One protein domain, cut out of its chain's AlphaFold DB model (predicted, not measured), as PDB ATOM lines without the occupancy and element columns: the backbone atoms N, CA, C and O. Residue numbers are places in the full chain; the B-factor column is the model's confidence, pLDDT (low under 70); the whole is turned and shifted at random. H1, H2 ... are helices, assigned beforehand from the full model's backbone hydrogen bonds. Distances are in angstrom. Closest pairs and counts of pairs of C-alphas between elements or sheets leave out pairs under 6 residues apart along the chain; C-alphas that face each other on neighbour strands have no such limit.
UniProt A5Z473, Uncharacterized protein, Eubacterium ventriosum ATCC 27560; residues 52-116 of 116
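AT A GLANCE: This is residues 52 to 116 of the 116 residues of an uncharacterized protein of Eubacterium ventriosum ATCC 27560 (UniProt A5Z473). Two short helices, H1 and H2, sit side by side on the same side of one long helix, H3, and pack at a slant on residues 94 to 105 of it, while the end of the printed part, residues 110 to 116, sticks out. Between H1 and H2 the chain makes a long loop, residues 61 to 74, which reaches away from H3 beyond H1 and is pinched by a short antiparallel pairing of residues 63 to 64 with residues 69 to 70. The printed part has 65 residues with three named helices, in the order H1, H2, H3, and no named strand; its class is all helix. It is only just compact, close to loose, with a radius of gyration of the C-alphas of 12.8 A, and its outline is flat, spanning 36 by 33 by 14 A.

HOW THE PARTS SIT: H1, residues 52 to 60, and H2, residues 75 to 81, are close but not clearly touching. Their closest C-alphas, those of Phe 56 and Cys 78, are 7.0 A apart. They run the same way at a steep tilt of 37 degrees, only just past shallow. H1 touches H3, residues 91 to 113, with the closest C-alphas, those of Pro 52 and Tyr 102, 5.6 A apart. These two run the same way at a steep tilt of 48 degrees, and H3 touches H1 with residues 98 to 105 alone. H2 touches H3 as well, its closest C-alphas being those of Ala 79 and Cys 101 at 6.1 A. They too run the same way, at a steep tilt of 47 degrees, and H3 touches H2 with residues 94 to 101 alone. In H1, H2 and H3 every O i to N i+4 pair is within hydrogen-bond range.

IN THESE COORDINATES: H1 begins at C-alpha 52, at (-23.964, 52.413, 76.256), and is 11.6 A long from first to last C-alpha. H2 begins at C-alpha 75, at (-31.229, 57.475, 75.643), and measures 9.7 A. H3, the longest helix with 23 residues, measures 33.0 A and ends at C-alpha 113, at (-14.541, 44.594, 62.626).

THE WHOLE: The two C-alphas farthest apart are those of Asp 90 and Cys 116, at 40.1 A. The link from H1 to H2 is long, with 14 residues, and the link from H2 to H3 is short, with 9. Residues 110 to 116, of which 110 to 113 belong to H3, stand free; Cys 116 is the chain's last residue. The printed part has no cut. Its mean pLDDT is 95.1, and residues 115 to 116 are under 70.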
ATOM      1  N   PRO A  52     -23.564  52.182  77.637       98.50
ATOM      2  CA  PRO A  52     -23.964  52.413  76.256       98.50
ATOM      3  C   PRO A  52     -23.981  53.894  75.859       98.50
ATOM      4  O   PRO A  52     -23.905  54.189  74.671       98.50
ATOM      5  N   MET A  53     -24.046  54.843  76.802       98.44
ATOM      6  CA  MET A  53     -23.995  56.273  76.482       98.44
ATOM      7  C   MET A  53     -22.637  56.674  75.898       98.44
ATOM      8  O   MET A  53     -22.582  57.471  74.958       98.44
ATOM      9  N   ILE A  54     -21.547  56.124  76.444       97.44
ATOM     10  CA  ILE A  54     -20.182  56.398  75.976       97.44
ATOM     11  C   ILE A  54     -19.979  55.741  74.611       97.44
ATOM     12  O   ILE A  54     -19.576  56.415  73.664       97.44
ATOM     13  N   MET A  55     -20.355  54.463  74.490       97.69
ATOM     14  CA  MET A  55     -20.303  53.722  73.223       97.69
ATOM     15  C   MET A  55     -21.085  54.448  72.121       97.69
ATOM     16  O   MET A  55     -20.602  54.632  71.002       97.69
ATOM     17  N   PHE A  56     -22.295  54.913  72.441       98.44
ATOM     18  CA  PHE A  56     -23.141  55.595  71.476       98.44
ATOM     19  C   PHE A  56     -22.609  56.968  71.078       98.44
ATOM     20  O   PHE A  56     -22.785  57.368  69.931       98.44
ATOM     21  N   ALA A  57     -21.950  57.697  71.982       98.06
ATOM     22  CA  ALA A  57     -21.348  58.984  71.644       98.06
ATOM     23  C   ALA A  57     -20.345  58.842  70.484       98.06
ATOM     24  O   ALA A  57     -20.379  59.639  69.544       98.06
ATOM     25  N   GLU A  58     -19.516  57.795  70.513       96.19
ATOM     26  CA  GLU A  58     -18.564  57.482  69.440       96.19
ATOM     27  C   GLU A  58     -19.263  57.057  68.145       96.19
ATOM     28  O   GLU A  58     -18.890  57.501  67.058       96.19
ATOM     29  N   ILE A  59     -20.310  56.229  68.242       96.88
ATOM     30  CA  ILE A  59     -21.091  55.780  67.079       96.88
ATOM     31  C   ILE A  59     -21.827  56.948  66.413       96.88
ATOM     32  O   ILE A  59     -21.849  57.029  65.183       96.88
ATOM     33  N   TYR A  60     -22.412  57.845  67.208       97.69
ATOM     34  CA  TYR A  60     -23.157  59.010  66.734       97.69
ATOM     35  C   TYR A  60     -22.235  60.082  66.135       97.69
ATOM     36  O   TYR A  60     -22.620  60.766  65.189       97.69
ATOM     37  N   GLY A  61     -21.011  60.220  66.658       97.00
ATOM     38  CA  GLY A  61     -19.933  60.971  66.008       97.00
ATOM     39  C   GLY A  61     -19.994  62.498  66.144       97.00
ATOM     40  O   GLY A  61     -19.256  63.200  65.455       97.00
ATOM     41  N   GLU A  62     -20.833  63.049  67.029       97.69
ATOM     42  CA  GLU A  62     -20.898  64.503  67.270       97.69
ATOM     43  C   GLU A  62     -19.713  64.952  68.141       97.69
ATOM     44  O   GLU A  62     -19.755  64.856  69.369       97.69
ATOM     45  N   TRP A  63     -18.638  65.428  67.508       97.50
ATOM     46  CA  TRP A  63     -17.427  65.885  68.194       97.50
ATOM     47  C   TRP A  63     -17.637  67.208  68.948       97.50
ATOM     48  O   TRP A  63     -18.246  68.147  68.432       97.50
ATOM     49  N   ASN A  64     -17.093  67.310  70.164       95.06
ATOM     50  CA  ASN A  64     -17.070  68.538  70.955       95.06
ATOM     51  C   ASN A  64     -15.625  69.010  71.167       95.06
ATOM     52  O   ASN A  64     -14.939  68.540  72.075       95.06
ATOM     53  N   GLU A  65     -15.186  69.992  70.375       95.94
ATOM     54  CA  GLU A  65     -13.812  70.522  70.427       95.94
ATOM     55  C   GLU A  65     -13.417  71.056  71.807       95.94
ATOM     56  O   GLU A  65     -12.294  70.847  72.252       95.94
ATOM     57  N   ARG A  66     -14.347  71.699  72.528       94.56
ATOM     58  CA  ARG A  66     -14.064  72.269  73.857       94.56
ATOM     59  C   ARG A  66     -13.790  71.202  74.910       94.56
ATOM     60  O   ARG A  66     -13.105  71.481  75.885       94.56
ATOM     61  N   ARG A  67     -14.383  70.017  74.749       91.62
ATOM     62  CA  ARG A  67     -14.230  68.885  75.674       91.62
ATOM     63  C   ARG A  67     -13.227  67.843  75.182       91.62
ATOM     64  O   ARG A  67     -12.878  66.962  75.954       91.62
ATOM     65  N   GLY A  68     -12.775  67.942  73.929       96.00
ATOM     66  CA  GLY A  68     -11.867  66.970  73.320       96.00
ATOM     67  C   GLY A  68     -12.453  65.557  73.259       96.00
ATOM     68  O   GLY A  68     -11.709  64.588  73.365       96.00
ATOM     69  N   SER A  69     -13.780  65.432  73.154       96.06
ATOM     70  CA  SER A  69     -14.477  64.146  73.182       96.06
ATOM     71  C   SER A  69     -15.736  64.169  72.318       96.06
ATOM     72  O   SER A  69     -16.285  65.234  72.015       96.06
ATOM     73  N   TYR A  70     -16.254  62.987  71.981       97.75
ATOM     74  CA  TYR A  70     -17.605  62.878  71.440       97.75
ATOM     75  C   TYR A  70     -18.638  63.286  72.491       97.75
ATOM     76  O   TYR A  70     -18.501  63.015  73.688       97.75
ATOM     77  N   LYS A  71     -19.675  63.987  72.042       97.88
ATOM     78  CA  LYS A  71     -20.753  64.471  72.894       97.88
ATOM     79  C   LYS A  71     -21.707  63.330  73.222       97.88
ATOM     80  O   LYS A  71     -22.302  62.734  72.322       97.88
ATOM     81  N   TRP A  72     -21.904  63.097  74.514       97.75
ATOM     82  CA  TRP A  72     -22.917  62.177  75.020       97.75
ATOM     83  C   TRP A  72     -24.313  62.573  74.541       97.75
ATOM     84  O   TRP A  72     -24.670  63.755  74.519       97.75
ATOM     85  N   GLN A  73     -25.102  61.573  74.165       98.38
ATOM     86  CA  GLN A  73     -26.465  61.749  73.672       98.38
ATOM     87  C   GLN A  73     -27.453  61.106  74.645       98.38
ATOM     88  O   GLN A  73     -27.106  60.168  75.363       98.38
ATOM     89  N   SER A  74     -28.692  61.591  74.667       98.25
ATOM     90  CA  SER A  74     -29.745  61.007  75.503       98.25
ATOM     91  C   SER A  74     -30.140  59.603  75.037       98.25
ATOM     92  O   SER A  74     -30.032  59.285  73.849       98.25
ATOM     93  N   LEU A  75     -30.681  58.797  75.957       98.62
ATOM     94  CA  LEU A  75     -31.229  57.475  75.643       98.62
ATOM     95  C   LEU A  75     -32.315  57.554  74.565       98.62
ATOM     96  O   LEU A  75     -32.309  56.753  73.640       98.62
ATOM     97  N   THR A  76     -33.199  58.557  74.616       98.62
ATOM     98  CA  THR A  76     -34.221  58.763  73.577       98.62
ATOM     99  C   THR A  76     -33.596  58.932  72.197       98.62
ATOM    100  O   THR A  76     -34.051  58.312  71.244       98.62
ATOM    101  N   LYS A  77     -32.515  59.713  72.082       98.69
ATOM    102  CA  LYS A  77     -31.827  59.901  70.800       98.69
ATOM    103  C   LYS A  77     -31.176  58.608  70.314       98.69
ATOM    104  O   LYS A  77     -31.257  58.300  69.128       98.69
ATOM    105  N   CYS A  78     -30.567  57.854  71.227       98.75
ATOM    106  CA  CYS A  78     -30.012  56.536  70.940       98.75
ATOM    107  C   CYS A  78     -31.083  55.553  70.451       98.75
ATOM    108  O   CYS A  78     -30.903  54.881  69.437       98.75
ATOM    109  N   ALA A  79     -32.228  55.506  71.127       98.75
ATOM    110  CA  ALA A  79     -33.341  54.643  70.763       98.75
ATOM    111  C   ALA A  79     -33.921  55.026  69.397       98.75
ATOM    112  O   ALA A  79     -34.071  54.160  68.541       98.75
ATOM    113  N   THR A  80     -34.139  56.322  69.136       98.62
ATOM    114  CA  THR A  80     -34.569  56.816  67.819       98.62
ATOM    115  C   THR A  80     -33.576  56.442  66.719       98.62
ATOM    116  O   THR A  80     -33.999  55.991  65.659       98.62
ATOM    117  N   TYR A  81     -32.268  56.574  66.967       98.50
ATOM    118  CA  TYR A  81     -31.230  56.179  66.008       98.50
ATOM    119  C   TYR A  81     -31.347  54.701  65.603       98.50
ATOM    120  O   TYR A  81     -31.174  54.366  64.433       98.50
ATOM    121  N   TYR A  82     -31.702  53.830  66.550       98.56
ATOM    122  CA  TYR A  82     -31.886  52.395  66.320       98.56
ATOM    123  C   TYR A  82     -33.339  51.960  66.065       98.56
ATOM    124  O   TYR A  82     -33.623  50.757  66.045       98.56
ATOM    125  N   GLY A  83     -34.257  52.910  65.855       98.38
ATOM    126  CA  GLY A  83     -35.660  52.637  65.540       98.38
ATOM    127  C   GLY A  83     -36.461  51.996  66.680       98.38
ATOM    128  O   GLY A  83     -37.333  51.174  66.410       98.38
ATOM    129  N   TYR A  84     -36.157  52.329  67.937       98.44
ATOM    130  CA  TYR A  84     -36.876  51.851  69.121       98.44
ATOM    131  C   TYR A  84     -37.676  52.979  69.776       98.44
ATOM    132  O   TYR A  84     -37.122  54.014  70.151       98.44
ATOM    133  N   GLU A  85     -38.977  52.762  69.940       97.88
ATOM    134  CA  GLU A  85     -39.885  53.677  70.631       97.88
ATOM    135  C   GLU A  85     -40.201  53.151  72.030       97.88
ATOM    136  O   GLU A  85     -40.393  51.953  72.231       97.88
ATOM    137  N   PHE A  86     -40.252  54.053  73.005       97.81
ATOM    138  CA  PHE A  86     -40.549  53.727  74.396       97.81
ATOM    139  C   PHE A  86     -41.054  54.966  75.130       97.81
ATOM    140  O   PHE A  86     -40.880  56.103  74.679       97.81
ATOM    141  N   LYS A  87     -41.669  54.750  76.291       97.69
ATOM    142  CA  LYS A  87     -42.083  55.832  77.178       97.69
ATOM    143  C   LYS A  87     -40.910  56.226  78.077       97.69
ATOM    144  O   LYS A  87     -40.617  55.527  79.035       97.69
ATOM    145  N   ALA A  88     -40.262  57.347  77.770       96.25
ATOM    146  CA  ALA A  88     -39.163  57.863  78.586       96.25
ATOM    147  C   ALA A  88     -39.619  58.243  80.006       96.25
ATOM    148  O   ALA A  88     -40.756  58.696  80.193       96.25
ATOM    149  N   HIS A  89     -38.703  58.122  80.974       92.31
ATOM    150  CA  HIS A  89     -38.946  58.347  82.408       92.31
ATOM    151  C   HIS A  89     -39.869  57.304  83.058       92.31
ATOM    152  O   HIS A  89     -40.464  57.554  84.108       92.31
ATOM    153  N   ASP A  90     -39.978  56.135  82.433       96.00
ATOM    154  CA  ASP A  90     -40.503  54.917  83.034       96.00
ATOM    155  C   ASP A  90     -39.329  53.949  83.178       96.00
ATOM    156  O   ASP A  90     -38.752  53.523  82.180       96.00
ATOM    157  N   SER A  91     -38.938  53.629  84.412       93.56
ATOM    158  CA  SER A  91     -37.677  52.924  84.666       93.56
ATOM    159  C   SER A  91     -37.610  51.550  83.998       93.56
ATOM    160  O   SER A  91     -36.532  51.137  83.576       93.56
ATOM    161  N   LEU A  92     -38.741  50.849  83.855       96.62
ATOM    162  CA  LEU A  92     -38.786  49.552  83.183       96.62
ATOM    163  C   LEU A  92     -38.620  49.702  81.664       96.62
ATOM    164  O   LEU A  92     -37.924  48.905  81.031       96.62
ATOM    165  N   GLU A  93     -39.255  50.705  81.069       98.25
ATOM    166  CA  GLU A  93     -39.098  50.991  79.643       98.25
ATOM    167  C   GLU A  93     -37.697  51.543  79.325       98.25
ATOM    168  O   GLU A  93     -37.094  51.130  78.332       98.25
ATOM    169  N   ASP A  94     -37.131  52.378  80.201       98.19
ATOM    170  CA  ASP A  94     -35.777  52.930  80.084       98.19
ATOM    171  C   ASP A  94     -34.716  51.805  80.079       98.19
ATOM    172  O   ASP A  94     -33.824  51.786  79.219       98.19
ATOM    173  N   VAL A  95     -34.820  50.805  80.972       97.69
ATOM    174  CA  VAL A  95     -33.869  49.672  80.985       97.69
ATOM    175  C   VAL A  95     -34.026  48.753  79.771       97.69
ATOM    176  O   VAL A  95     -33.025  48.261  79.242       97.69
ATOM    177  N   LYS A  96     -35.251  48.555  79.259       98.56
ATOM    178  CA  LYS A  96     -35.476  47.796  78.014       98.56
ATOM    179  C   LYS A  96     -34.871  48.513  76.809       98.56
ATOM    180  O   LYS A  96     -34.178  47.877  76.013       98.56
ATOM    181  N   ALA A  97     -35.091  49.823  76.699       98.75
ATOM    182  CA  ALA A  97     -34.518  50.647  75.639       98.75
ATOM    183  C   ALA A  97     -32.982  50.643  75.702       98.75
ATOM    184  O   ALA A  97     -32.327  50.474  74.673       98.75
ATOM    185  N   THR A  98     -32.409  50.736  76.906       98.75
ATOM    186  CA  THR A  98     -30.958  50.647  77.132       98.75
ATOM    187  C   THR A  98     -30.395  49.323  76.621       98.75
ATOM    188  O   THR A  98     -29.440  49.318  75.841       98.75
ATOM    189  N   LEU A  99     -31.012  48.195  76.995       98.62
ATOM    190  CA  LEU A  99     -30.574  46.869  76.554       98.62
ATOM    191  C   LEU A  99     -30.704  46.689  75.035       98.62
ATOM    192  O   LEU A  99     -29.811  46.116  74.410       98.62
ATOM    193  N   TYR A 100     -31.804  47.157  74.440       98.75
ATOM    194  CA  TYR A 100     -31.998  47.102  72.992       98.75
ATOM    195  C   TYR A 100     -30.898  47.882  72.262       98.75
ATOM    196  O   TYR A 100     -30.245  47.341  71.368       98.75
ATOM    197  N   CYS A 101     -30.650  49.124  72.682       98.75
ATOM    198  CA  CYS A 101     -29.633  49.976  72.078       98.75
ATOM    199  C   CYS A 101     -28.238  49.362  72.207       98.75
ATOM    200  O   CYS A 101     -27.517  49.293  71.217       98.75
ATOM    201  N   TYR A 102     -27.877  48.853  73.390       98.69
ATOM    202  CA  TYR A 102     -26.598  48.177  73.606       98.69
ATOM    203  C   TYR A 102     -26.386  47.016  72.623       98.69
ATOM    204  O   TYR A 102     -25.358  46.951  71.951       98.69
ATOM    205  N   LYS A 103     -27.389  46.143  72.456       98.56
ATOM    206  CA  LYS A 103     -27.309  45.025  71.500       98.56
ATOM    207  C   LYS A 103     -27.097  45.504  70.063       98.56
ATOM    208  O   LYS A 103     -26.318  44.904  69.330       98.56
ATOM    209  N   LYS A 104     -27.748  46.599  69.663       98.56
ATOM    210  CA  LYS A 104     -27.547  47.198  68.336       98.56
ATOM    211  C   LYS A 104     -26.150  47.784  68.140       98.56
ATOM    212  O   LYS A 104     -25.590  47.635  67.056       98.56
ATOM    213  N   MET A 105     -25.566  48.375  69.179       98.00
ATOM    214  CA  MET A 105     -24.177  48.845  69.135       98.00
ATOM    215  C   MET A 105     -23.197  47.684  68.969       98.00
ATOM    216  O   MET A 105     -22.297  47.775  68.139       98.00
ATOM    217  N   GLU A 106     -23.390  46.579  69.693       97.62
ATOM    218  CA  GLU A 106     -22.575  45.366  69.524       97.62
ATOM    219  C   GLU A 106     -22.662  44.845  68.078       97.62
ATOM    220  O   GLU A 106     -21.638  44.593  67.445       97.62
ATOM    221  N   GLU A 107     -23.868  44.788  67.496       97.00
ATOM    222  CA  GLU A 107     -24.055  44.427  66.081       97.00
ATOM    223  C   GLU A 107     -23.313  45.375  65.117       97.00
ATOM    224  O   GLU A 107     -22.807  44.929  64.083       97.00
ATOM    225  N   ASP A 108     -23.282  46.683  65.395       94.69
ATOM    226  CA  ASP A 108     -22.553  47.665  64.581       94.69
ATOM    227  C   ASP A 108     -21.035  47.491  64.701       94.69
ATOM    228  O   ASP A 108     -20.326  47.550  63.693       94.69
ATOM    229  N   ILE A 109     -20.534  47.273  65.919       93.50
ATOM    230  CA  ILE A 109     -19.110  47.082  66.209       93.50
ATOM    231  C   ILE A 109     -18.600  45.826  65.498       93.50
ATOM    232  O   ILE A 109     -17.592  45.891  64.791       93.50
ATOM    233  N   GLU A 110     -19.324  44.711  65.595       93.62
ATOM    234  CA  GLU A 110     -18.958  43.468  64.911       93.62
ATOM    235  C   GLU A 110     -18.982  43.626  63.382       93.62
ATOM    236  O   GLU A 110     -18.043  43.219  62.691       93.62
ATOM    237  N   ARG A 111     -19.985  44.328  62.834       91.81
ATOM    238  CA  ARG A 111     -20.042  44.653  61.396       91.81
ATOM    239  C   ARG A 111     -18.885  45.531  60.919       91.81
ATOM    240  O   ARG A 111     -18.537  45.470  59.740       91.81
ATOM    241  N   ARG A 112     -18.317  46.374  61.786       87.44
ATOM    242  CA  ARG A 112     -17.143  47.205  61.466       87.44
ATOM    243  C   ARG A 112     -15.847  46.398  61.537       87.44
ATOM    244  O   ARG A 112     -15.001  46.580  60.667       87.44
ATOM    245  N   LYS A 113     -15.711  45.483  62.503       83.44
ATOM    246  CA  LYS A 113     -14.541  44.594  62.626       83.44
ATOM    247  C   LYS A 113     -14.390  43.651  61.434       83.44
ATOM    248  O   LYS A 113     -13.287  43.498  60.934       83.44
ATOM    249  N   GLY A 114     -15.490  43.084  60.930       72.56
ATOM    250  CA  GLY A 114     -15.473  42.181  59.769       72.56
ATOM    251  C   GLY A 114     -15.213  42.846  58.408       72.56
ATOM    252  O   GLY A 114     -15.334  42.181  57.382       72.56
ATOM    253  N   LYS A 115     -14.927  44.156  58.374       59.94
ATOM    254  CA  LYS A 115     -14.595  44.918  57.155       59.94
ATOM    255  C   LYS A 115     -13.103  45.274  57.035       59.94
ATOM    256  O   LYS A 115     -12.738  45.883  56.031       59.94
ATOM    257  N   CYS A 116     -12.283  44.919  58.027       44.78
ATOM    258  CA  CYS A 116     -10.817  44.927  57.958       44.78
ATOM    259  C   CYS A 116     -10.312  43.519  57.635       44.78
ATOM    260  O   CYS A 116      -9.300  43.427  56.909       44.78
TER     261      CYS A 116